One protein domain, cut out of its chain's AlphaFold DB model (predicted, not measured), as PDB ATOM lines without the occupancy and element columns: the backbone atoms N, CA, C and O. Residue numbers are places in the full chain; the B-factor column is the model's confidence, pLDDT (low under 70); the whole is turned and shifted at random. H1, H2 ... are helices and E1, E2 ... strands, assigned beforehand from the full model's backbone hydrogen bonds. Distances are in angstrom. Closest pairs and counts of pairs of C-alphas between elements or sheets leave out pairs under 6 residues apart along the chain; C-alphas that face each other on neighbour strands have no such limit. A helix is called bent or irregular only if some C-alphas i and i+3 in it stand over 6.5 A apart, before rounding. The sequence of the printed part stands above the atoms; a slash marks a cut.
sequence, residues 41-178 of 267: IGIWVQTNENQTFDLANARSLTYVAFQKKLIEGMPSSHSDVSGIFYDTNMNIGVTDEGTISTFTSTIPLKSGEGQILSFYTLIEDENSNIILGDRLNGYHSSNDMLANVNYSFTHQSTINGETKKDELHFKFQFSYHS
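This is residues 41 to 178 of the 267 residues of an uncharacterized protein of Firmicutes bacterium HGW-Firmicutes-20 (UniProt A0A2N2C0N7). The domain is a long sandwich of two twisted sheets, E3 E2 E1 E6 E7 and E4 E5 E9 E8, which lie face to face with their strands crossed by 23 degrees. A short irregular helix, H1, lies on the outside of the five-stranded sheet, and residues 70 to 75, where E2 turns into E3, stick out free. The printed part has 138 residues, with one named helix and nine named strands in the order E1 H1 E2 E3 E4 E5 E6 E7 E8 E9, and its class is mostly strand. The five-stranded sheet is antiparallel throughout; the four-stranded one is mixed, with E5 and E9 parallel. The whole is compact, with a radius of gyration of the C-alphas of 16.3 A, and elongated in outline, spanning 55 by 30 by 24 A.

E1, residues 41 to 46, is an inner strand with two antiparallel neighbours, E2, residues 62 to 71, and E6, residues 116 to 124. N 43 and O 64 are 2.8 A apart across E1 and E2, and N 44 and O 120 are 2.9 A apart across E1 and E6, both within hydrogen-bond range. E2 bends by 56 degrees at residue 68 and forms a hairpin with the edge strand E3, residues 74 to 82, where N 67 and O 78 are 2.8 A apart. E6 forms a hairpin with the other edge strand, E7, residues 130 to 140, with N 133 and O 121 at 2.8 A; E7 bends by 65 degrees at residue 134. H1, residues 55 to 60, is on this sheet at a height over the sheet of 8.4 A. It lies only just over E2, with 3 of its 6 C-alphas falling there, and runs slantwise to the strands, at 47 degrees to E2 on the local plane. Its closest C-alpha pair with E3 is Arg 59 and Ser 82, 6.2 A apart. H1 is irregular, with C-alphas 56 and 59 at 8.5 A; 0 of its 2 O i to N i+4 pairs are within hydrogen-bond range, against 2 of 3 O i to N i+3 pairs. In the other sheet, E4, residues 86 to 95, forms a hairpin with E5, residues 98 to 110, and N 91 and O 102 are 2.9 A apart. E5 is parallel to E9, residues 162 to 177, at 13 degrees, with N 101 and O 167 at 2.8 A. E8, residues 148 to 159, forms a hairpin with E9, with N 155 and O 166 at 2.8 A. The two sheets make a sandwich, two sheets face to face: the facing parts are 9.4 A centre to centre and their best planes 14 degrees apart. Ile 41 of E1 and Leu 168 of E9 have the closest C-alphas of those strands, 7.8 A apart. E2 and E5 are near each other, while E1 and E4, for instance, are apart.

E1 begins at C-alpha 41, at (36.598, 53.293, 96.759). H1 measures 9.2 A from first to last C-alpha. E2 measures 26.2 A, E3 25.7 A, E4 28.5 A and E5 39.1 A. E6 measures 26.2 A, E7 26.7 A and E8 35.1 A. E9, the longest strand with 16 residues, runs 48.4 A from C-alpha 162 at (34.701, 37.505, 81.725) to C-alpha 177 at (30.694, 57.914, 125.410).

The two C-alphas farthest apart are those of Gly 112 and Gly 161, 55.1 A. The printed part has no cut, and no link is long; the links E1 to H1 and E7 to E8 are short and the others tight. The mean pLDDT of the printed part is 82.0. Of the 22 residues under 70, residues 56 to 60 belong to H1, and residues 141 to 146 lie between E7 and E8.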
ATOM      1  N   ILE A  41      35.458  53.876  96.055       91.00
ATOM      2  CA  ILE A  41      36.598  53.293  96.759       91.00
ATOM      3  C   ILE A  41      36.477  53.428  98.273       91.00
ATOM      4  O   ILE A  41      37.217  52.780  99.002       91.00
ATOM      5  N   GLY A  42      35.577  54.267  98.789       93.00
ATOM      6  CA  GLY A  42      35.597  54.619 100.204       93.00
ATOM      7  C   GLY A  42      34.350  55.317 100.717       93.00
ATOM      8  O   GLY A  42      33.418  55.604  99.967       93.00
ATOM      9  N   ILE A  43      34.379  55.620 102.012       93.69
ATOM     10  CA  ILE A  43      33.401  56.457 102.700       93.69
ATOM     11  C   ILE A  43      34.128  57.501 103.542       93.69
ATOM     12  O   ILE A  43      35.040  57.171 104.301       93.69
ATOM     13  N   TRP A  44      33.668  58.744 103.451       93.25
ATOM     14  CA  TRP A  44      33.977  59.809 104.401       93.25
ATOM     15  C   TRP A  44      32.796  60.027 105.346       93.25
ATOM     16  O   TRP A  44      31.636  60.037 104.930       93.25
ATOM     17  N   VAL A  45      33.104  60.185 106.629       90.94
ATOM     18  CA  VAL A  45      32.148  60.442 107.703       90.94
ATOM     19  C   VAL A  45      32.355  61.864 108.198       90.94
ATOM     20  O   VAL A  45      33.408  62.212 108.734       90.94
ATOM     21  N   GLN A  46      31.316  62.672 108.047       87.31
ATOM     22  CA  GLN A  46      31.250  64.024 108.561       87.31
ATOM     23  C   GLN A  46      30.460  64.027 109.872       87.31
ATOM     24  O   GLN A  46      29.254  63.772 109.891       87.31
ATOM     25  N   THR A  47      31.153  64.338 110.966       75.88
ATOM     26  CA  THR A  47      30.585  64.479 112.317       75.88
ATOM     27  C   THR A  47      30.107  65.902 112.613       75.88
ATOM     28  O   THR A  47      29.342  66.096 113.548       75.88
ATOM     29  N   ASN A  48      30.547  66.889 111.818       68.62
ATOM     30  CA  ASN A  48      30.283  68.316 112.007       68.62
ATOM     31  C   ASN A  48      30.002  69.018 110.670       68.62
ATOM     32  O   ASN A  48      30.795  68.897 109.735       68.62
ATOM     33  N   GLU A  49      28.934  69.823 110.597       62.91
ATOM     34  CA  GLU A  49      28.459  70.477 109.358       62.91
ATOM     35  C   GLU A  49      29.501  71.391 108.677       62.91
ATOM     36  O   GLU A  49      29.409  71.641 107.479       62.91
ATOM     37  N   ASN A  50      30.531  71.839 109.407       65.00
ATOM     38  CA  ASN A  50      31.556  72.765 108.908       65.00
ATOM     39  C   ASN A  50      32.863  72.096 108.440       65.00
ATOM     40  O   ASN A  50      33.782  72.803 108.019       65.00
ATOM     41  N   GLN A  51      32.995  70.767 108.519       70.06
ATOM     42  CA  GLN A  51      34.166  70.096 107.947       70.06
ATOM     43  C   GLN A  51      34.118  70.137 106.416       70.06
ATOM     44  O   GLN A  51      33.125  69.766 105.796       70.06
ATOM     45  N   THR A  52      35.218  70.571 105.805       75.50
ATOM     46  CA  THR A  52      35.428  70.498 104.357       75.50
ATOM     47  C   THR A  52      36.277  69.278 104.034       75.50
ATOM     48  O   THR A  52      37.256  68.992 104.723       75.50
ATOM     49  N   PHE A  53      35.895  68.544 102.989       79.25
ATOM     50  CA  PHE A  53      36.688  67.422 102.511       79.25
ATOM     51  C   PHE A  53      37.943  67.940 101.798       79.25
ATOM     52  O   PHE A  53      37.859  68.506 100.710       79.25
ATOM     53  N   ASP A  54      39.101  67.745 102.426       77.94
ATOM     54  CA  ASP A  54      40.418  68.043 101.865       77.94
ATOM     55  C   ASP A  54      41.426  66.954 102.264       77.94
ATOM     56  O   ASP A  54      41.925  66.916 103.391       77.94
ATOM     57  N   LEU A  55      41.747  66.066 101.321       71.69
ATOM     58  CA  LEU A  55      42.724  64.989 101.516       71.69
ATOM     59  C   LEU A  55      44.144  65.495 101.795       71.69
ATOM     60  O   LEU A  55      44.923  64.767 102.409       71.69
ATOM     61  N   ALA A  56      44.500  66.729 101.419       66.69
ATOM     62  CA  ALA A  56      45.792  67.293 101.815       66.69
ATOM     63  C   ALA A  56      45.890  67.455 103.347       66.69
ATOM     64  O   ALA A  56      46.986  67.423 103.907       66.69
ATOM     65  N   ASN A  57      44.739  67.536 104.022       63.81
ATOM     66  CA  ASN A  57      44.573  67.574 105.472       63.81
ATOM     67  C   ASN A  57      43.913  66.289 106.024       63.81
ATOM     68  O   ASN A  57      43.328  66.302 107.107       63.81
ATOM     69  N   ALA A  58      44.051  65.157 105.322       63.59
ATOM     70  CA  ALA A  58      43.404  63.870 105.620       63.59
ATOM     71  C   ALA A  58      43.463  63.412 107.092       63.59
ATOM     72  O   ALA A  58      42.536  62.764 107.570       63.59
ATOM     73  N   ARG A  59      44.511  63.785 107.840       63.56
ATOM     74  CA  ARG A  59      44.699  63.396 109.251       63.56
ATOM     75  C   ARG A  59      43.599  63.885 110.196       63.56
ATOM     76  O   ARG A  59      43.452  63.313 111.270       63.56
ATOM     77  N   SER A  60      42.864  64.938 109.840       69.50
ATOM     78  CA  SER A  60      41.721  65.422 110.626       69.50
ATOM     79  C   SER A  60      40.374  64.890 110.132       69.50
ATOM     80  O   SER A  60      39.357  65.142 110.771       69.50
ATOM     81  N   LEU A  61      40.347  64.180 109.000       83.94
ATOM     82  CA  LEU A  61      39.132  63.621 108.419       83.94
ATOM     83  C   LEU A  61      38.904  62.196 108.921       83.94
ATOM     84  O   LEU A  61      39.852  61.426 109.087       83.94
ATOM     85  N   THR A  62      37.633  61.834 109.094       89.19
ATOM     86  CA  THR A  62      37.229  60.455 109.388       89.19
ATOM     87  C   THR A  62      36.809  59.764 108.102       89.19
ATOM     88  O   THR A  62      35.726  60.025 107.590       89.19
ATOM     89  N   TYR A  63      37.667  58.915 107.539       91.88
ATOM     90  CA  TYR A  63      37.373  58.206 106.294       91.88
ATOM     91  C   TYR A  63      38.046  56.840 106.223       91.88
ATOM     92  O   TYR A  63      39.026  56.565 106.912       91.88
ATOM     93  N   VAL A  64      37.507  55.996 105.353       92.69
ATOM     94  CA  VAL A  64      38.112  54.735 104.939       92.69
ATOM     95  C   VAL A  64      38.058  54.648 103.419       92.69
ATOM     96  O   VAL A  64      37.013  54.905 102.824       92.69
ATOM     97  N   ALA A  65      39.169  54.286 102.787       91.25
ATOM     98  CA  ALA A  65      39.268  54.092 101.347       91.25
ATOM     99  C   ALA A  65      40.085  52.839 101.007       91.25
ATOM    100  O   ALA A  65      41.067  52.521 101.668       91.25
ATOM    101  N   PHE A  66      39.688  52.150  99.944       88.12
ATOM    102  CA  PHE A  66      40.299  50.953  99.389       88.12
ATOM    103  C   PHE A  66      40.766  51.255  97.968       88.12
ATOM    104  O   PHE A  66      39.966  51.352  97.044       88.12
ATOM    105  N   GLN A  67      42.073  51.391  97.783       82.06
ATOM    106  CA  GLN A  67      42.680  51.653  96.486       82.06
ATOM    107  C   GLN A  67      43.360  50.400  95.947       82.06
ATOM    108  O   GLN A  67      44.084  49.709  96.666       82.06
ATOM    109  N   LYS A  68      43.203  50.141  94.650       75.12
ATOM    110  CA  LYS A  68      44.022  49.158  93.935       75.12
ATOM    111  C   LYS A  68      45.221  49.895  93.338       75.12
ATOM    112  O   LYS A  68      45.057  50.782  92.512       75.12
ATOM    113  N   LYS A  69      46.438  49.543  93.751       72.19
ATOM    114  CA  LYS A  69      47.690  50.111  93.230       72.19
ATOM    115  C   LYS A  69      48.520  49.031  92.557       72.19
ATOM    116  O   LYS A  69      48.561  47.890  93.004       72.19
ATOM    117  N   LEU A  70      49.224  49.400  91.493       66.44
ATOM    118  CA  LEU A  70      50.265  48.553  90.920       66.44
ATOM    119  C   LEU A  70      51.569  48.815  91.672       66.44
ATOM    120  O   LEU A  70      52.143  49.897  91.566       66.44
ATOM    121  N   ILE A  71      52.040  47.824  92.422       69.88
ATOM    122  CA  ILE A  71      53.347  47.857  93.079       69.88
ATOM    123  C   ILE A  71      54.248  46.911  92.295       69.88
ATOM    124  O   ILE A  71      53.959  45.724  92.188       69.88
ATOM    125  N   GLU A  72      55.301  47.453  91.678       75.81
ATOM    126  CA  GLU A  72      56.248  46.673  90.859       75.81
ATOM    127  C   GLU A  72      55.571  45.890  89.713       75.81
ATOM    128  O   GLU A  72      56.002  44.808  89.322       75.81
ATOM    129  N   GLY A  73      54.483  46.440  89.160       66.69
ATOM    130  CA  GLY A  73      53.701  45.803  88.097       66.69
ATOM    131  C   GLY A  73      52.745  44.706  88.578       66.69
ATOM    132  O   GLY A  73      52.030  44.136  87.756       66.69
ATOM    133  N   MET A  74      52.686  44.436  89.885       60.44
ATOM    134  CA  MET A  74      51.723  43.518  90.487       60.44
ATOM    135  C   MET A  74      50.544  44.290  91.094       60.44
ATOM    136  O   MET A  74      50.759  45.292  91.784       60.44
ATOM    137  N   PRO A  75      49.295  43.847  90.869       65.06
ATOM    138  CA  PRO A  75      48.136  44.438  91.523       65.06
ATOM    139  C   PRO A  75      48.199  44.185  93.031       65.06
ATOM    140  O   PRO A  75      48.336  43.050  93.485       65.06
ATOM    141  N   SER A  76      48.092  45.260  93.800       66.94
ATOM    142  CA  SER A  76      48.067  45.269  95.256       66.94
ATOM    143  C   SER A  76      46.875  46.097  95.729       66.94
ATOM    144  O   SER A  76      46.572  47.144  95.159       66.94
ATOM    145  N   SER A  77      46.192  45.633  96.770       73.00
ATOM    146  CA  SER A  77      45.119  46.389  97.418       73.00
ATOM    147  C   SER A  77      45.679  47.100  98.643       73.00
ATOM    148  O   SER A  77      46.325  46.481  99.487       73.00
ATOM    149  N   HIS A  78      45.420  48.396  98.742       79.88
ATOM    150  CA  HIS A  78      45.805  49.240  99.860       79.88
ATOM    151  C   HIS A  78      44.557  49.842 100.495       79.88
ATOM    152  O   HIS A  78      43.695  50.362  99.793       79.88
ATOM    153  N   SER A  79      44.476  49.794 101.818       83.69
ATOM    154  CA  SER A  79      43.447  50.492 102.582       83.69
ATOM    155  C   SER A  79      44.060  51.680 103.309       83.69
ATOM    156  O   SER A  79      45.085  51.517 103.974       83.69
ATOM    157  N   ASP A  80      43.398  52.823 103.240       86.62
ATOM    158  CA  ASP A  80      43.716  54.006 104.028       86.62
ATOM    159  C   ASP A  80      42.546  54.308 104.968       86.62
ATOM    160  O   ASP A  80      41.397  54.379 104.530       86.62
ATOM    161  N   VAL A  81      42.828  54.411 106.265       87.69
ATOM    162  CA  VAL A  81      41.828  54.608 107.322       87.69
ATOM    163  C   VAL A  81      42.311  55.732 108.223       87.69
ATOM    164  O   VAL A  81      43.425  55.683 108.744       87.69
ATOM    165  N   SER A  82      41.459  56.727 108.439       87.50
ATOM    166  CA  SER A  82      41.750  57.891 109.272       87.50
ATOM    167  C   SER A  82      40.552  58.265 110.143       87.50
ATOM    168  O   SER A  82      39.402  57.970 109.807       87.50
ATOM    169  N   GLY A  83      40.831  58.957 111.249       84.88
ATOM    170  CA  GLY A  83      39.839  59.565 112.131       84.88
ATOM    171  C   GLY A  83      39.503  58.740 113.369       84.88
ATOM    172  O   GLY A  83      40.377  58.145 113.991       84.88
ATOM    173  N   ILE A  84      38.230  58.776 113.763       85.50
ATOM    174  CA  ILE A  84      37.753  58.338 115.089       85.50
ATOM    175  C   ILE A  84      37.272  56.882 115.147       85.50
ATOM    176  O   ILE A  84      36.572  56.495 116.077       85.50
ATOM    177  N   PHE A  85      37.599  56.072 114.149       89.69
ATOM    178  CA  PHE A  85      37.217  54.664 114.109       89.69
ATOM    179  C   PHE A  85      37.918  53.851 115.210       89.69
ATOM    180  O   PHE A  85      39.125  53.984 115.406       89.69
ATOM    181  N   TYR A  86      37.180  52.974 115.897       88.12
ATOM    182  CA  TYR A  86      37.749  51.961 116.795       88.12
ATOM    183  C   TYR A  86      37.034  50.614 116.651       88.12
ATOM    184  O   TYR A  86      36.015  50.518 115.966       88.12
ATOM    185  N   ASP A  87      37.611  49.561 117.239       88.31
ATOM    186  CA  ASP A  87      37.207  48.165 117.012       88.31
ATOM    187  C   ASP A  87      37.115  47.824 115.515       88.31
ATOM    188  O   ASP A  87      36.197  47.155 115.036       88.31
ATOM    189  N   THR A  88      38.079  48.341 114.750       90.62
ATOM    190  CA  THR A  88      38.109  48.206 113.298       90.62
ATOM    191  C   THR A  88      38.496  46.795 112.888       90.62
ATOM    192  O   THR A  88      39.502  46.257 113.354       90.62
ATOM    193  N   ASN A  89      37.766  46.234 111.933       91.62
ATOM    194  CA  ASN A  89      38.116  44.992 111.265       91.62
ATOM    195  C   ASN A  89      37.981  45.158 109.751       91.62
ATOM    196  O   ASN A  89      37.005  45.724 109.255       91.62
ATOM    197  N   MET A  90      38.949  44.619 109.021       90.19
ATOM    198  CA  MET A  90      38.967  44.609 107.570       90.19
ATOM    199  C   MET A  90      39.113  43.176 107.073       90.19
ATOM    200  O   MET A  90      40.039  42.463 107.456       90.19
ATOM    201  N   ASN A  91      38.211  42.766 106.187       88.94
ATOM    202  CA  ASN A  91      38.234  41.451 105.561       88.94
ATOM    203  C   ASN A  91      38.189  41.600 104.038       88.94
ATOM    204  O   ASN A  91      37.349  42.333 103.519       88.94
ATOM    205  N   ILE A  92      39.086  40.903 103.339       87.44
ATOM    206  CA  ILE A  92      39.153  40.873 101.879       87.44
ATOM    207  C   ILE A  92      39.083  39.412 101.431       87.44
ATOM    208  O   ILE A  92      39.984  38.621 101.709       87.44
ATOM    209  N   GLY A  93      38.012  39.063 100.725       85.69
ATOM    210  CA  GLY A  93      37.849  37.785 100.043       85.69
ATOM    211  C   GLY A  93      38.111  37.939  98.549       85.69
ATOM    212  O   GLY A  93      37.572  38.848  97.924       85.69
ATOM    213  N   VAL A  94      38.912  37.046  97.967       85.31
ATOM    214  CA  VAL A  94      39.171  37.000  96.520       85.31
ATOM    215  C   VAL A  94      38.625  35.687  95.972       85.31
ATOM    216  O   VAL A  94      38.934  34.619  96.502       85.31
ATOM    217  N   THR A  95      37.814  35.766  94.923       83.62
ATOM    218  CA  THR A  95      37.259  34.624  94.195       83.62
ATOM    219  C   THR A  95      37.553  34.759  92.701       83.62
ATOM    220  O   THR A  95      37.974  35.816  92.226       83.62
ATOM    221  N   ASP A  96      37.293  33.700  91.933       80.75
ATOM    222  CA  ASP A  96      37.389  33.759  90.469       80.75
ATOM    223  C   ASP A  96      36.389  34.764  89.867       80.75
ATOM    224  O   ASP A  96      36.619  35.291  88.780       80.75
ATOM    225  N   GLU A  97      35.295  35.054  90.573       81.88
ATOM    226  CA  GLU A  97      34.239  35.981  90.154       81.88
ATOM    227  C   GLU A  97      34.552  37.439  90.528       81.88
ATOM    228  O   GLU A  97      33.962  38.342  89.941       81.88
ATOM    229  N   GLY A  98      35.511  37.688  91.429       84.69
ATOM    230  CA  GLY A  98      35.999  39.024  91.781       84.69
ATOM    231  C   GLY A  98      36.400  39.168  93.253       84.69
ATOM    232  O   GLY A  98      36.881  38.218  93.867       84.69
ATOM    233  N   THR A  99      36.256  40.367  93.820       87.31
ATOM    234  CA  THR A  99      36.740  40.691  95.178       87.31
ATOM    235  C   THR A  99      35.602  41.154  96.072       87.31
ATOM    236  O   THR A  99      34.787  41.960  95.654       87.31
ATOM    237  N   ILE A 100      35.579  40.730  97.332       91.06
ATOM    238  CA  ILE A 100      34.671  41.258  98.355       91.06
ATOM    239  C   ILE A 100      35.520  41.892  99.451       91.06
ATOM    240  O   ILE A 100      36.248  41.193 100.152       91.06
ATOM    241  N   SER A 101      35.417  43.206  99.615       90.88
ATOM    242  CA  SER A 101      36.082  43.952 100.686       90.88
ATOM    243  C   SER A 101      35.048  44.400 101.712       90.88
ATOM    244  O   SER A 101      34.012  44.949 101.354       90.88
ATOM    245  N   THR A 102      35.293  44.145 102.994       93.75
ATOM    246  CA  THR A 102      34.415  44.553 104.095       93.75
ATOM    247  C   THR A 102      35.207  45.317 105.143       93.75
ATOM    248  O   THR A 102      36.150  44.772 105.714       93.75
ATOM    249  N   PHE A 103      34.781  46.542 105.442       94.69
ATOM    250  CA  PHE A 103      35.228  47.321 106.593       94.69
ATOM    251  C   PHE A 103      34.136  47.333 107.658       94.69
ATOM    252  O   PHE A 103      32.983  47.650 107.371       94.69
ATOM    253  N   THR A 104      34.487  46.981 108.888       95.06
ATOM    254  CA  THR A 104      33.610  47.093 110.057       95.06
ATOM    255  C   THR A 104      34.293  47.967 111.095       95.06
ATOM    256  O   THR A 104      35.484  47.788 111.332       95.06
ATOM    257  N   SER A 105      33.569  48.901 111.703       94.25
ATOM    258  CA  SER A 105      34.106  49.774 112.749       94.25
ATOM    259  C   SER A 105      33.010  50.291 113.666       94.25
ATOM    260  O   SER A 105      31.857  50.428 113.255       94.25
ATOM    261  N   THR A 106      33.407  50.688 114.869       91.38
ATOM    262  CA  THR A 106      32.602  51.517 115.759       91.38
ATOM    263  C   THR A 106      33.002  52.987 115.624       91.38
ATOM    264  O   THR A 106      34.184  53.305 115.483       91.38
ATOM    265  N   ILE A 107      32.013  53.880 115.634       89.06
ATOM    266  CA  ILE A 107      32.177  55.336 115.669       89.06
ATOM    267  C   ILE A 107      31.722  55.813 117.056       89.06
ATOM    268  O   ILE A 107      30.571  55.559 117.437       89.06
ATOM    269  N   PRO A 108      32.597  56.475 117.831       87.25
ATOM    270  CA  PRO A 108      32.238  56.986 119.139       87.25
ATOM    271  C   PRO A 108      31.400  58.259 118.991       87.25
ATOM    272  O   PRO A 108      31.734  59.158 118.220       87.25
ATOM    273  N   LEU A 109      30.317  58.335 119.756       83.56
ATOM    274  CA  LEU A 109      29.396  59.462 119.828       83.56
ATOM    275  C   LEU A 109      29.371  60.011 121.246       83.56
ATOM    276  O   LEU A 109      29.486  59.262 122.210       83.56
ATOM    277  N   LYS A 110      29.172  61.316 121.396       82.69
ATOM    278  CA  LYS A 110      28.969  61.928 122.714       82.69
ATOM    279  C   LYS A 110      27.612  61.523 123.317       82.69
ATOM    280  O   LYS A 110      26.590  61.621 122.644       82.69
ATOM    281  N   SER A 111      27.581  61.098 124.578       80.06
ATOM    282  CA  SER A 111      26.331  60.819 125.302       80.06
ATOM    283  C   SER A 111      25.531  62.098 125.587       80.06
ATOM    284  O   SER A 111      26.109  63.142 125.885       80.06
ATOM    285  N   GLY A 112      24.196  62.003 125.565       72.44
ATOM    286  CA  GLY A 112      23.287  63.067 126.023       72.44
ATOM    287  C   GLY A 112      22.984  64.188 125.019       72.44
ATOM    288  O   GLY A 112      22.107  65.006 125.283       72.44
ATOM    289  N   GLU A 113      23.644  64.214 123.858       69.81
ATOM    290  CA  GLU A 113      23.367  65.163 122.775       69.81
ATOM    291  C   GLU A 113      23.075  64.418 121.467       69.81
ATOM    292  O   GLU A 113      23.821  63.519 121.060       69.81
ATOM    293  N   GLY A 114      21.982  64.804 120.800       72.12
ATOM    294  CA  GLY A 114      21.660  64.304 119.468       72.12
ATOM    295  C   GLY A 114      22.741  64.721 118.476       72.12
ATOM    296  O   GLY A 114      23.111  65.893 118.410       72.12
ATOM    297  N   GLN A 115      23.253  63.759 117.718       75.50
ATOM    298  CA  GLN A 115      24.309  63.955 116.731       75.50
ATOM    299  C   GLN A 115      23.814  63.548 115.350       75.50
ATOM    300  O   GLN A 115      23.097  62.556 115.181       75.50
ATOM    301  N   ILE A 116      24.230  64.331 114.360       79.31
ATOM    302  CA  ILE A 116      23.969  64.067 112.952       79.31
ATOM    303  C   ILE A 116      25.291  63.666 112.317       79.31
ATOM    304  O   ILE A 116      26.207  64.479 112.220       79.31
ATOM    305  N   LEU A 117      25.379  62.420 111.865       85.88
ATOM    306  CA  LEU A 117      26.478  61.973 111.021       85.88
ATOM    307  C   LEU A 117      26.024  61.989 109.569       85.88
ATOM    308  O   LEU A 117      25.006  61.386 109.220       85.88
ATOM    309  N   SER A 118      26.799  62.642 108.713       87.81
ATOM    310  CA  SER A 118      26.620  62.546 107.266       87.81
ATOM    311  C   SER A 118      27.698  61.650 106.678       87.81
ATOM    312  O   SER A 118      28.872  61.770 107.019       87.81
ATOM    313  N   PHE A 119      27.292  60.743 105.798       91.38
ATOM    314  CA  PHE A 119      28.194  59.835 105.107       91.38
ATOM    315  C   PHE A 119      28.258  60.239 103.642       91.38
ATOM    316  O   PHE A 119      27.243  60.611 103.058       91.38
ATOM    317  N   TYR A 120      29.441  60.160 103.054       92.69
ATOM    318  CA  TYR A 120      29.667  60.463 101.648       92.69
ATOM    319  C   TYR A 120      30.507  59.365 101.024       92.69
ATOM    320  O   TYR A 120      31.406  58.826 101.671       92.69
ATOM    321  N   THR A 121      30.239  59.051  99.763       93.25
ATOM    322  CA  THR A 121      31.117  58.170  98.992       93.25
ATOM    323  C   THR A 121      32.437  58.869  98.676       93.25
ATOM    324  O   THR A 121      32.505  60.090  98.528       93.25
ATOM    325  N   LEU A 122      33.503  58.082  98.575       92.50
ATOM    326  CA  LEU A 122      34.775  58.499  98.002       92.50
ATOM    327  C   LEU A 122      34.967  57.774  96.680       92.50
ATOM    328  O   LEU A 122      34.802  56.555  96.620       92.50
ATOM    329  N   ILE A 123      35.318  58.526  95.645       91.25
ATOM    330  CA  ILE A 123      35.445  58.039  94.272       91.25
ATOM    331  C   ILE A 123      36.885  58.245  93.819       91.25
ATOM    332  O   ILE A 123      37.494  59.265  94.135       91.25
ATOM    333  N   GLU A 124      37.425  57.287  93.073       86.75
ATOM    334  CA  GLU A 124      38.694  57.463  92.366       86.75
ATOM    335  C   GLU A 124      38.439  57.977  90.942       86.75
ATOM    336  O   GLU A 124      37.687  57.362  90.185       86.75
ATOM    337  N   ASP A 125      39.043  59.115  90.589       84.19
ATOM    338  CA  ASP A 125      38.952  59.695  89.247       84.19
ATOM    339  C   ASP A 125      39.896  59.000  88.241       84.19
ATOM    340  O   ASP A 125      40.726  58.157  88.588       84.19
ATOM    341  N   GLU A 126      39.803  59.381  86.965       80.88
ATOM    342  CA  GLU A 126      40.634  58.826  85.882       80.88
ATOM    343  C   GLU A 126      42.148  59.061  86.067       80.88
ATOM    344  O   GLU A 126      42.962  58.370  85.453       80.88
ATOM    345  N   ASN A 127      42.539  60.025  86.907       81.69
ATOM    346  CA  ASN A 127      43.927  60.351  87.232       81.69
ATOM    347  C   ASN A 127      44.379  59.721  88.565       81.69
ATOM    348  O   ASN A 127      45.447  60.074  89.072       81.69
ATOM    349  N   SER A 128      43.585  58.807  89.131       78.19
ATOM    350  CA  SER A 128      43.813  58.172  90.435       78.19
ATOM    351  C   SER A 128      43.782  59.134  91.633       78.19
ATOM    352  O   SER A 128      44.357  58.838  92.685       78.19
ATOM    353  N   ASN A 129      43.111  60.283  91.504       83.75
ATOM    354  CA  ASN A 129      42.815  61.153  92.638       83.75
ATOM    355  C   ASN A 129      41.545  60.686  93.343       83.75
ATOM    356  O   ASN A 129      40.582  60.265  92.707       83.75
ATOM    357  N   ILE A 130      41.517  60.838  94.664       86.81
ATOM    358  CA  ILE A 130      40.316  60.592  95.458       86.81
ATOM    359  C   ILE A 130      39.504  61.890  95.513       86.81
ATOM    360  O   ILE A 130      40.015  62.930  95.933       86.81
ATOM    361  N   ILE A 131      38.239  61.827  95.111       88.38
ATOM    362  CA  ILE A 131      37.290  62.942  95.156       88.38
ATOM    363  C   ILE A 131      36.053  62.570  95.975       88.38
ATOM    364  O   ILE A 131      35.740  61.393  96.176       88.38
ATOM    365  N   LEU A 132      35.351  63.594  96.461       90.06
ATOM    366  CA  LEU A 132      34.095  63.430  97.179       90.06
ATOM    367  C   LEU A 132      32.971  63.091  96.193       90.06
ATOM    368  O   LEU A 132      32.771  63.819  95.221       90.06
ATOM    369  N   GLY A 133      32.254  62.003  96.457       89.69
ATOM    370  CA  GLY A 133      31.071  61.603  95.708       89.69
ATOM    371  C   GLY A 133      29.765  61.975  96.404       89.69
ATOM    372  O   GLY A 133      29.699  62.901  97.215       89.69
ATOM    373  N   ASP A 134      28.716  61.225  96.077       88.81
ATOM    374  CA  ASP A 134      27.366  61.474  96.565       88.81
ATOM    375  C   ASP A 134      27.240  61.295  98.080       88.81
ATOM    376  O   ASP A 134      27.918  60.469  98.710       88.81
ATOM    377  N   ARG A 135      26.324  62.080  98.656       87.75
ATOM    378  CA  ARG A 135      25.908  61.955 100.050       87.75
ATOM    379  C   ARG A 135      25.028  60.719 100.196       87.75
ATOM    380  O   ARG A 135      24.026  60.578  99.510       87.75
ATOM    381  N   LEU A 136      25.374  59.871 101.150       87.25
ATOM    382  CA  LEU A 136      24.601  58.705 101.543       87.25
ATOM    383  C   LEU A 136      23.618  59.068 102.664       87.25
ATOM    384  O   LEU A 136      23.774  60.080 103.357       87.25
ATOM    385  N   ASN A 137      22.632  58.198 102.891       78.44
ATOM    386  CA  ASN A 137      21.698  58.329 104.012       78.44
ATOM    387  C   ASN A 137      22.454  58.500 105.335       78.44
ATOM    388  O   ASN A 137      23.203  57.614 105.729       78.44
ATOM    389  N   GLY A 138      22.266  59.639 106.002       69.69
ATOM    390  CA  GLY A 138      22.935  59.963 107.261       69.69
ATOM    391  C   GLY A 138      22.432  59.147 108.454       69.69
ATOM    392  O   GLY A 138      21.409  58.466 108.388       69.69
ATOM    393  N   TYR A 139      23.126  59.274 109.583       75.62
ATOM    394  CA  TYR A 139      22.641  58.821 110.884       75.62
ATOM    395  C   TYR A 139      22.200  60.020 111.724       75.62
ATOM    396  O   TYR A 139      22.893  61.032 111.784       75.62
ATOM    397  N   HIS A 140      21.053  59.892 112.389       70.38
ATOM    398  CA  HIS A 140      20.536  60.888 113.319       70.38
ATOM    399  C   HIS A 140      20.184  60.195 114.636       70.38
ATOM    400  O   HIS A 140      19.185  59.470 114.711       70.38
ATOM    401  N   SER A 141      20.978  60.416 115.685       67.94
ATOM    402  CA  SER A 141      20.642  59.912 117.016       67.94
ATOM    403  C   SER A 141      19.590  60.809 117.658       67.94
ATOM    404  O   SER A 141      19.873  61.915 118.107       67.94
ATOM    405  N   SER A 142      18.337  60.352 117.687       57.84
ATOM    406  CA  SER A 142      17.290  61.007 118.487       57.84
ATOM    407  C   SER A 142      16.987  60.286 119.797       57.84
ATOM    408  O   SER A 142      16.393  60.904 120.668       57.84
ATOM    409  N   ASN A 143      17.389  59.018 119.953       51.81
ATOM    410  CA  ASN A 143      17.188  58.198 121.152       51.81
ATOM    411  C   ASN A 143      18.273  57.105 121.214       51.81
ATOM    412  O   ASN A 143      18.692  56.639 120.156       51.81
ATOM    413  N   ASP A 144      18.669  56.682 122.422       50.66
ATOM    414  CA  ASP A 144      19.775  55.765 122.801       50.66
ATOM    415  C   ASP A 144      19.739  54.328 122.214       50.66
ATOM    416  O   ASP A 144      20.200  53.361 122.822       50.66
ATOM    417  N   MET A 145      19.180  54.131 121.023       52.72
ATOM    418  CA  MET A 145      19.244  52.864 120.311       52.72
ATOM    419  C   MET A 145      20.572  52.768 119.555       52.72
ATOM    420  O   MET A 145      20.898  53.626 118.730       52.72
ATOM    421  N   LEU A 146      21.315  51.687 119.815       59.22
ATOM    422  CA  LEU A 146      22.489  51.265 119.046       59.22
ATOM    423  C   LEU A 146      22.049  50.903 117.621       59.22
ATOM    424  O   LEU A 146      21.782  49.744 117.300       59.22
ATOM    425  N   ALA A 147      21.902  51.911 116.769       71.19
ATOM    426  CA  ALA A 147      21.717  51.690 115.349       71.19
ATOM    427  C   ALA A 147      23.048  51.241 114.734       71.19
ATOM    428  O   ALA A 147      24.128  51.608 115.194       71.19
ATOM    429  N   ASN A 148      22.960  50.450 113.675       84.25
ATOM    430  CA  ASN A 148      24.069  50.235 112.762       84.25
ATOM    431  C   ASN A 148      23.686  50.813 111.405       84.25
ATOM    432  O   ASN A 148      22.506  50.859 111.052       84.25
ATOM    433  N   VAL A 149      24.687  51.253 110.658       88.75
ATOM    434  CA  VAL A 149      24.522  51.695 109.278       88.75
ATOM    435  C   VAL A 149      25.414  50.831 108.409       88.75
ATOM    436  O   VAL A 149      26.586  50.621 108.722       88.75
ATOM    437  N   ASN A 150      24.840  50.304 107.330       91.62
ATOM    438  CA  ASN A 150      25.552  49.453 106.393       91.62
ATOM    439  C   ASN A 150      25.412  50.025 104.986       91.62
ATOM    440  O   ASN A 150      24.299  50.330 104.558       91.62
ATOM    441  N   TYR A 151      26.524  50.109 104.268       92.62
ATOM    442  CA  TYR A 151      26.560  50.481 102.859       92.62
ATOM    443  C   TYR A 151      27.223  49.372 102.059       92.62
ATOM    444  O   TYR A 151      28.178  48.752 102.526       92.62
ATOM    445  N   SER A 152      26.707  49.126 100.861       92.56
ATOM    446  CA  SER A 152      27.234  48.129  99.939       92.56
ATOM    447  C   SER A 152      27.303  48.736  98.551       92.56
ATOM    448  O   SER A 152      26.309  49.262  98.056       92.56
ATOM    449  N   PHE A 153      28.473  48.646  97.933       91.62
ATOM    450  CA  PHE A 153      28.717  49.086  96.569       91.62
ATOM    451  C   PHE A 153      29.168  47.896  95.741       91.62
ATOM    452  O   PHE A 153      29.874  47.011  96.223       91.62
ATOM    453  N   THR A 154      28.741  47.861  94.486       89.69
ATOM    454  CA  THR A 154      29.131  46.822  93.537       89.69
ATOM    455  C   THR A 154      29.672  47.484  92.286       89.69
ATOM    456  O   THR A 154      28.956  48.228  91.624       89.69
ATOM    457  N   HIS A 155      30.908  47.153  91.935       86.38
ATOM    458  CA  HIS A 155      31.510  47.506  90.663       86.38
ATOM    459  C   HIS A 155      31.611  46.258  89.783       86.38
ATOM    460  O   HIS A 155      32.036  45.191  90.231       86.38
ATOM    461  N   GLN A 156      31.205  46.376  88.521       84.44
ATOM    462  CA  GLN A 156      31.330  45.299  87.543       84.44
ATOM    463  C   GLN A 156      32.279  45.733  86.436       84.44
ATOM    464  O   GLN A 156      32.079  46.766  85.806       84.44
ATOM    465  N   SER A 157      33.289  44.910  86.176       79.00
ATOM    466  CA  SER A 157      34.240  45.113  85.086       79.00
ATOM    467  C   SER A 157      34.287  43.884  84.185       79.00
ATOM    468  O   SER A 157      33.904  42.781  84.575       79.00
ATOM    469  N   THR A 158      34.733  44.057  82.943       78.50
ATOM    470  CA  THR A 158      34.972  42.939  82.025       78.50
ATOM    471  C   THR A 158      36.467  42.797  81.795       78.50
ATOM    472  O   THR A 158      37.099  43.689  81.233       78.50
ATOM    473  N   ILE A 159      37.035  41.662  82.202       74.56
ATOM    474  CA  ILE A 159      38.458  41.351  82.047       74.56
ATOM    475  C   ILE A 159      38.565  40.076  81.216       74.56
ATOM    476  O   ILE A 159      38.011  39.044  81.581       74.56
ATOM    477  N   ASN A 160      39.258  40.143  80.077       78.38
ATOM    478  CA  ASN A 160      39.421  39.014  79.147       78.38
ATOM    479  C   ASN A 160      38.095  38.372  78.679       78.38
ATOM    480  O   ASN A 160      38.050  37.182  78.384       78.38
ATOM    481  N   GLY A 161      37.014  39.156  78.592       78.81
ATOM    482  CA  GLY A 161      35.688  38.673  78.189       78.81
ATOM    483  C   GLY A 161      34.875  38.015  79.310       78.81
ATOM    484  O   GLY A 161      33.744  37.606  79.063       78.81
ATOM    485  N   GLU A 162      35.414  37.952  80.530       79.94
ATOM    486  CA  GLU A 162      34.701  37.505  81.725       79.94
ATOM    487  C   GLU A 162      34.248  38.707  82.556       79.94
ATOM    488  O   GLU A 162      35.016  39.646  82.784       79.94
ATOM    489  N   THR A 163      33.007  38.672  83.038       83.38
ATOM    490  CA  THR A 163      32.516  39.648  84.015       83.38
ATOM    491  C   THR A 163      33.143  39.355  85.374       83.38
ATOM    492  O   THR A 163      33.006  38.248  85.893       83.38
ATOM    493  N   LYS A 164      33.812  40.353  85.950       83.62
ATOM    494  CA  LYS A 164      34.306  40.354  87.327       83.62
ATOM    495  C   LYS A 164      33.479  41.332  88.156       83.62
ATOM    496  O   LYS A 164      33.161  42.427  87.689       83.62
ATOM    497  N   LYS A 165      33.130  40.933  89.376       88.50
ATOM    498  CA  LYS A 165      32.322  41.695  90.327       88.50
ATOM    499  C   LYS A 165      33.153  42.011  91.565       88.50
ATOM    500  O   LYS A 165      33.532  41.110  92.306       88.50
ATOM    501  N   ASP A 166      33.409  43.288  91.795       87.56
ATOM    502  CA  ASP A 166      34.000  43.769  93.035       87.56
ATOM    503  C   ASP A 166      32.896  44.329  93.939       87.56
ATOM    504  O   ASP A 166      32.084  45.149  93.512       87.56
ATOM    505  N   GLU A 167      32.851  43.883  95.188       91.31
ATOM    506  CA  GLU A 167      31.920  44.354  96.205       91.31
ATOM    507  C   GLU A 167      32.666  45.046  97.340       91.31
ATOM    508  O   GLU A 167      33.705  44.571  97.812       91.31
ATOM    509  N   LEU A 168      32.095  46.147  97.814       92.12
ATOM    510  CA  LEU A 168      32.643  46.948  98.891       92.12
ATOM    511  C   LEU A 168      31.569  47.193  99.948       92.12
ATOM    512  O   LEU A 168      30.568  47.854  99.688       92.12
ATOM    513  N   HIS A 169      31.789  46.652 101.141       94.00
ATOM    514  CA  HIS A 169      30.850  46.689 102.257       94.00
ATOM    515  C   HIS A 169      31.420  47.520 103.403       94.00
ATOM    516  O   HIS A 169      32.514  47.242 103.892       94.00
ATOM    517  N   PHE A 170      30.650  48.481 103.895       94.31
ATOM    518  CA  PHE A 170      30.981  49.268 105.081       94.31
ATOM    519  C   PHE A 170      29.925  49.049 106.149       94.31
ATOM    520  O   PHE A 170      28.737  49.202 105.879       94.31
ATOM    521  N   LYS A 171      30.356  48.689 107.355       93.81
ATOM    522  CA  LYS A 171      29.484  48.402 108.495       93.81
ATOM    523  C   LYS A 171      29.906  49.263 109.675       93.81
ATOM    524  O   LYS A 171      30.960  49.031 110.266       93.81
ATOM    525  N   PHE A 172      29.082  50.241 110.017       92.12
ATOM    526  CA  PHE A 172      29.344  51.155 111.118       92.12
ATOM    527  C   PHE A 172      28.403  50.874 112.280       92.12
ATOM    528  O   PHE A 172      27.183  50.829 112.117       92.12
ATOM    529  N   GLN A 173      28.989  50.685 113.456       91.56
ATOM    530  CA  GLN A 173      28.288  50.652 114.732       91.56
ATOM    531  C   GLN A 173      28.521  51.974 115.460       91.56
ATOM    532  O   GLN A 173      29.544  52.625 115.259       91.56
ATOM    533  N   PHE A 174      27.588  52.367 116.319       87.00
ATOM    534  CA  PHE A 174      27.723  53.571 117.135       87.00
ATOM    535  C   PHE A 174      27.819  53.201 118.607       87.00
ATOM    536  O   PHE A 174      27.124  52.295 119.061       87.00
ATOM    537  N   SER A 175      28.654  53.917 119.353       86.06
ATOM    538  CA  SER A 175      28.781  53.747 120.798       86.06
ATOM    539  C   SER A 175      28.809  55.103 121.479       86.06
ATOM    540  O   SER A 175      29.538  55.994 121.047       86.06
ATOM    541  N   TYR A 176      28.001  55.258 122.523       84.19
ATOM    542  CA  TYR A 176      27.878  56.506 123.261       84.19
ATOM    543  C   TYR A 176      28.887  56.560 124.404       84.19
ATOM    544  O   TYR A 176      28.961  55.647 125.227       84.19
ATOM    545  N   HIS A 177      29.642  57.651 124.443       84.00
ATOM    546  CA  HIS A 177      30.694  57.914 125.410       84.00
ATOM    547  C   HIS A 177      30.400  59.191 126.174       84.00
ATOM    548  O   HIS A 177      30.145  60.261 125.613       84.00
ATOM    549  N   SER A 178      30.466  59.062 127.488       86.12
ATOM    550  CA  SER A 178      30.283  60.161 128.416       86.12
ATOM    551  C   SER A 178      31.560  60.994 128.560       86.12
ATOM    552  O   SER A 178      32.660  60.437 128.492       86.12
TER     553      SER A 178